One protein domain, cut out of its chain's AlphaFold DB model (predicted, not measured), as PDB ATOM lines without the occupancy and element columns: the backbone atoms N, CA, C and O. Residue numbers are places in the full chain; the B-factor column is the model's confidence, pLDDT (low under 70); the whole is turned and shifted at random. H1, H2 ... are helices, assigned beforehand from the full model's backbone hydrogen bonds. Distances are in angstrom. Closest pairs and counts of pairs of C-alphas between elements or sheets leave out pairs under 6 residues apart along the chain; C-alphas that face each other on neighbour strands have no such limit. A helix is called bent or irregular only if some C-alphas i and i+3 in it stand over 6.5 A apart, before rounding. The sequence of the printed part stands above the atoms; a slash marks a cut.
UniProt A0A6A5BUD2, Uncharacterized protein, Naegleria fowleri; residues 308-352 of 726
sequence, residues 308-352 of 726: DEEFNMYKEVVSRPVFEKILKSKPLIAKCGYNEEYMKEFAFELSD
ATOM      1  N   ASP A 308     202.716 239.221 170.334       95.25
ATOM      2  CA  ASP A 308     203.070 237.941 170.953       95.25
ATOM      3  C   ASP A 308     201.814 237.116 171.292       95.25
ATOM      4  O   ASP A 308     201.795 235.896 171.115       95.25
ATOM      5  N   GLU A 309     200.724 237.765 171.714       96.00
ATOM      6  CA  GLU A 309     199.440 237.112 171.972       96.00
ATOM      7  C   GLU A 309     198.806 236.545 170.695       96.00
ATOM      8  O   GLU A 309     198.337 235.401 170.686       96.00
ATOM      9  N   GLU A 310     198.814 237.310 169.599       94.94
ATOM     10  CA  GLU A 310     198.311 236.849 168.299       94.94
ATOM     11  C   GLU A 310     199.142 235.687 167.756       94.94
ATOM     12  O   GLU A 310     198.579 234.723 167.229       94.94
ATOM     13  N   PHE A 311     200.465 235.740 167.921       94.31
ATOM     14  CA  PHE A 311     201.359 234.669 167.498       94.31
ATOM     15  C   PHE A 311     201.149 233.391 168.318       94.31
ATOM     16  O   PHE A 311     201.085 232.300 167.751       94.31
ATOM     17  N   ASN A 312     200.965 233.506 169.636       95.00
ATOM     18  CA  ASN A 312     200.655 232.361 170.493       95.00
ATOM     19  C   ASN A 312     199.310 231.718 170.123       95.00
ATOM     20  O   ASN A 312     199.221 230.493 170.012       95.00
ATOM     21  N   MET A 313     198.284 232.530 169.850       95.38
ATOM     22  CA  MET A 313     196.990 232.038 169.369       95.38
ATOM     23  C   MET A 313     197.123 231.359 167.999       95.38
ATOM     24  O   MET A 313     196.576 230.276 167.787       95.38
ATOM     25  N   TYR A 314     197.873 231.961 167.075       94.25
ATOM     26  CA  TYR A 314     198.173 231.370 165.774       94.25
ATOM     27  C   TYR A 314     198.841 230.000 165.927       94.25
ATOM     28  O   TYR A 314     198.364 229.012 165.362       94.25
ATOM     29  N   LYS A 315     199.898 229.931 166.742       95.19
ATOM     30  CA  LYS A 315     200.660 228.718 167.042       95.19
ATOM     31  C   LYS A 315     199.772 227.609 167.588       95.19
ATOM     32  O   LYS A 315     199.846 226.481 167.096       95.19
ATOM     33  N   GLU A 316     198.898 227.909 168.545       96.19
ATOM     34  CA  GLU A 316     197.942 226.935 169.081       96.19
ATOM     35  C   GLU A 316     196.982 226.429 167.992       96.19
ATOM     36  O   GLU A 316     196.791 225.222 167.829       96.19
ATOM     37  N   VAL A 317     196.413 227.340 167.200       95.19
ATOM     38  CA  VAL A 317     195.425 227.012 166.166       95.19
ATOM     39  C   VAL A 317     196.011 226.116 165.075       95.19
ATOM     40  O   VAL A 317     195.390 225.113 164.714       95.19
ATOM     41  N   VAL A 318     197.195 226.442 164.547       95.44
ATOM     42  CA  VAL A 318     197.787 225.672 163.442       95.44
ATOM     43  C   VAL A 318     198.363 224.335 163.890       95.44
ATOM     44  O   VAL A 318     198.286 223.370 163.131       95.44
ATOM     45  N   SER A 319     198.906 224.263 165.108       96.69
ATOM     46  CA  SER A 319     199.540 223.050 165.636       96.69
ATOM     47  C   SER A 319     198.537 222.022 166.154       96.69
ATOM     48  O   SER A 319     198.820 220.822 166.119       96.69
ATOM     49  N   ARG A 320     197.345 222.449 166.592       97.50
ATOM     50  CA  ARG A 320     196.354 221.574 167.236       97.50
ATOM     51  C   ARG A 320     196.008 220.305 166.439       97.50
ATOM     52  O   ARG A 320     196.079 219.227 167.035       97.50
ATOM     53  N   PRO A 321     195.689 220.348 165.128       97.75
ATOM     54  CA  PRO A 321     195.378 219.128 164.377       97.75
ATOM     55  C   PRO A 321     196.552 218.140 164.323       97.75
ATOM     56  O   PRO A 321     196.352 216.925 164.374       97.75
ATOM     57  N   VAL A 322     197.785 218.649 164.245       97.81
ATOM     58  CA  VAL A 322     199.006 217.830 164.210       97.81
ATOM     59  C   VAL A 322     199.314 217.255 165.587       97.81
ATOM     60  O   VAL A 322     199.616 216.068 165.701       97.81
ATOM     61  N   PHE A 323     199.148 218.052 166.639       98.00
ATOM     62  CA  PHE A 323     199.293 217.617 168.022       98.00
ATOM     63  C   PHE A 323     198.325 216.471 168.356       98.00
ATOM     64  O   PHE A 323     198.738 215.435 168.875       98.00
ATOM     65  N   GLU A 324     197.054 216.578 167.956       98.06
ATOM     66  CA  GLU A 324     196.071 215.504 168.135       98.06
ATOM     67  C   GLU A 324     196.459 214.208 167.403       98.06
ATOM     68  O   GLU A 324     196.177 213.109 167.887       98.06
ATOM     69  N   LYS A 325     197.106 214.307 166.237       97.88
ATOM     70  CA  LYS A 325     197.631 213.143 165.507       97.88
ATOM     71  C   LYS A 325     198.842 212.531 166.210       97.88
ATOM     72  O   LYS A 325     198.908 211.308 166.337       97.88
ATOM     73  N   ILE A 326     199.751 213.359 166.727       97.44
ATOM     74  CA  ILE A 326     200.892 212.912 167.541       97.44
ATOM     75  C   ILE A 326     200.391 212.132 168.764       97.44
ATOM     76  O   ILE A 326     200.829 211.002 168.973       97.44
ATOM     77  N   LEU A 327     199.391 212.650 169.487       97.31
ATOM     78  CA  LEU A 327     198.776 211.981 170.644       97.31
ATOM     79  C   LEU A 327     198.039 210.671 170.306       97.31
ATOM     80  O   LEU A 327     197.806 209.840 171.183       97.31
ATOM     81  N   LYS A 328     197.656 210.451 169.045       97.31
ATOM     82  CA  LYS A 328     197.072 209.175 168.591       97.31
ATOM     83  C   LYS A 328     198.142 208.161 168.178       97.31
ATOM     84  O   LYS A 328     197.869 206.960 168.122       97.31
ATOM     85  N   SER A 329     199.364 208.616 167.908       96.25
ATOM     86  CA  SER A 329     200.461 207.804 167.390       96.25
ATOM     87  C   SER A 329     201.386 207.321 168.510       96.25
ATOM     88  O   SER A 329     202.300 208.023 168.943       96.25
ATOM     89  N   LYS A 330     201.212 206.064 168.944       95.69
ATOM     90  CA  LYS A 330     202.085 205.438 169.961       95.69
ATOM     91  C   LYS A 330     203.585 205.552 169.637       95.69
ATOM     92  O   LYS A 330     204.342 205.880 170.549       95.69
ATOM     93  N   PRO A 331     204.046 205.321 168.387       92.94
ATOM     94  CA  PRO A 331     205.462 205.469 168.054       92.94
ATOM     95  C   PRO A 331     205.985 206.900 168.206       92.94
ATOM     96  O   PRO A 331     207.159 207.072 168.522       92.94
ATOM     97  N   LEU A 332     205.151 207.920 167.973       93.88
ATOM     98  CA  LEU A 332     205.565 209.318 168.122       93.88
ATOM     99  C   LEU A 332     205.605 209.736 169.589       93.88
ATOM    100  O   LEU A 332     206.596 210.328 169.998       93.88
ATOM    101  N   ILE A 333     204.617 209.337 170.393       95.00
ATOM    102  CA  ILE A 333     204.633 209.563 171.850       95.00
ATOM    103  C   ILE A 333     205.884 208.940 172.475       95.00
ATOM    104  O   ILE A 333     206.584 209.585 173.249       95.00
ATOM    105  N   ALA A 334     206.209 207.703 172.090       93.44
ATOM    106  CA  ALA A 334     207.401 207.023 172.586       93.44
ATOM    107  C   ALA A 334     208.704 207.765 172.229       93.44
ATOM    108  O   ALA A 334     209.653 207.725 173.005       93.44
ATOM    109  N   LYS A 335     208.754 208.444 171.074       89.75
ATOM    110  CA  LYS A 335     209.924 209.220 170.633       89.75
ATOM    111  C   LYS A 335     210.019 210.601 171.269       89.75
ATOM    112  O   LYS A 335     211.125 211.050 171.534       89.75
ATOM    113  N   CYS A 336     208.891 211.271 171.477       88.00
ATOM    114  CA  CYS A 336     208.861 212.626 172.028       88.00
ATOM    115  C   CYS A 336     209.076 212.647 173.549       88.00
ATOM    116  O   CYS A 336     209.300 213.707 174.127       88.00
ATOM    117  N   GLY A 337     208.969 211.488 174.209       88.62
ATOM    118  CA  GLY A 337     208.736 211.443 175.645       88.62
ATOM    119  C   GLY A 337     207.339 211.986 175.962       88.62
ATOM    120  O   GLY A 337     206.733 212.713 175.183       88.62
ATOM    121  N   TYR A 338     206.782 211.645 177.117       93.50
ATOM    122  CA  TYR A 338     205.444 212.101 177.518       93.50
ATOM    123  C   TYR A 338     205.390 213.606 177.884       93.50
ATOM    124  O   TYR A 338     204.528 214.022 178.652       93.50
ATOM    125  N   ASN A 339     206.313 214.424 177.366       94.50
ATOM    126  CA  ASN A 339     206.359 215.864 177.581       94.50
ATOM    127  C   ASN A 339     205.395 216.562 176.609       94.50
ATOM    128  O   ASN A 339     205.625 216.609 175.399       94.50
ATOM    129  N   GLU A 340     204.298 217.088 177.151       95.81
ATOM    130  CA  GLU A 340     203.240 217.733 176.374       95.81
ATOM    131  C   GLU A 340     203.705 219.016 175.678       95.81
ATOM    132  O   GLU A 340     203.364 219.232 174.516       95.81
ATOM    133  N   GLU A 341     204.500 219.846 176.356       95.44
ATOM    134  CA  GLU A 341     205.014 221.104 175.802       95.44
ATOM    135  C   GLU A 341     205.924 220.840 174.607       95.44
ATOM    136  O   GLU A 341     205.746 221.434 173.547       95.44
ATOM    137  N   TYR A 342     206.823 219.861 174.734       95.12
ATOM    138  CA  TYR A 342     207.676 219.435 173.628       95.12
ATOM    139  C   TYR A 342     206.856 218.916 172.438       95.12
ATOM    140  O   TYR A 342     207.133 219.260 171.292       95.12
ATOM    141  N   MET A 343     205.808 218.122 172.684       95.44
ATOM    142  CA  MET A 343     204.926 217.642 171.615       95.44
ATOM    143  C   MET A 343     204.134 218.774 170.943       95.44
ATOM    144  O   MET A 343     203.879 218.681 169.742       95.44
ATOM    145  N   LYS A 344     203.745 219.825 171.678       96.06
ATOM    146  CA  LYS A 344     203.103 221.024 171.112       96.06
ATOM    147  C   LYS A 344     204.069 221.818 170.239       96.06
ATOM    148  O   LYS A 344     203.686 222.213 169.141       96.06
ATOM    149  N   GLU A 345     205.311 221.995 170.687       95.56
ATOM    150  CA  GLU A 345     206.350 222.650 169.885       95.56
ATOM    151  C   GLU A 345     206.613 221.871 168.598       95.56
ATOM    152  O   GLU A 345     206.494 222.404 167.500       95.56
ATOM    153  N   PHE A 346     206.841 220.565 168.727       95.56
ATOM    154  CA  PHE A 346     207.059 219.679 167.593       95.56
ATOM    155  C   PHE A 346     205.861 219.662 166.628       95.56
ATOM    156  O   PHE A 346     206.027 219.636 165.409       95.56
ATOM    157  N   ALA A 347     204.632 219.717 167.148       97.00
ATOM    158  CA  ALA A 347     203.441 219.855 166.319       97.00
ATOM    159  C   ALA A 347     203.429 221.182 165.549       97.00
ATOM    160  O   ALA A 347     203.044 221.190 164.379       97.00
ATOM    161  N   PHE A 348     203.839 222.285 166.176       96.88
ATOM    162  CA  PHE A 348     203.933 223.593 165.531       96.88
ATOM    163  C   PHE A 348     204.971 223.598 164.406       96.88
ATOM    164  O   PHE A 348     204.624 223.976 163.285       96.88
ATOM    165  N   GLU A 349     206.171 223.066 164.654       95.44
ATOM    166  CA  GLU A 349     207.232 222.944 163.642       95.44
ATOM    167  C   GLU A 349     206.771 222.207 162.379       95.44
ATOM    168  O   GLU A 349     207.152 222.556 161.267       95.44
ATOM    169  N   LEU A 350     205.917 221.194 162.535       96.19
ATOM    170  CA  LEU A 350     205.397 220.386 161.431       96.19
ATOM    171  C   LEU A 350     204.133 220.950 160.763       96.19
ATOM    172  O   LEU A 350     203.662 220.374 159.772       96.19
ATOM    173  N   SER A 351     203.545 222.005 161.327       96.94
ATOM    174  CA  SER A 351     202.276 222.597 160.874       96.94
ATOM    175  C   SER A 351     202.451 223.900 160.108       96.94
ATOM    176  O   SER A 351     201.552 224.288 159.354       96.94
ATOM    177  N   ASP A 352     203.577 224.573 160.313       96.44
ATOM    178  CA  ASP A 352     203.893 225.866 159.731       96.44
ATOM    179  C   ASP A 352     205.027 225.745 158.699       96.44
ATOM    180  O   ASP A 352     206.031 225.079 158.926       96.44
TER     181      ASP A 352
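This is residues 308 to 352 of the 726 residues of an uncharacterized protein of Naegleria fowleri (UniProt A0A6A5BUD2). One long bent helix, H1, makes the length; H2 turns the chain at one end, and H3 folds back and packs on arm H1b. At the other end residues 308 to 313 of H1 stick out. The printed part has 45 residues with three named helices in the order H1, H2, H3 and no named strand: all helix, compact, radius of gyration of the C-alphas 10.5 A, spans 32 by 16 by 12 A.

Find C-alpha 308 at (203.070, 237.941, 170.953), where H1, residues 308 to 328, begins. By its hydrogen bonds it was assigned as one helix, but it is bent: C-alphas 318 and 321 are 7.0 A apart. Arm H1a, residues 308 to 318, measures 15.3 A; H1b, residues 321 to 328, 10.9 A. Then come H2, residues 330 to 336, 10.1 A, and H3, residues 340 to 349, 14.3 A, ending at C-alpha 349 (207.232, 222.944, 163.642).

H1b and H3 touch, opposite ways at a steep tilt of 46 degrees; their closest C-alphas, Phe 323 and Ala 347, are 5.0 A apart. H1a and H2 are apart. In H1a, H1b, H2 and H3 every O i to N i+4 pair is within hydrogen-bond range.

The farthest C-alphas, Asp 308 and Pro 331, are 32.7 A apart. The printed part has no cut, and no printed residue is under 70 in pLDDT.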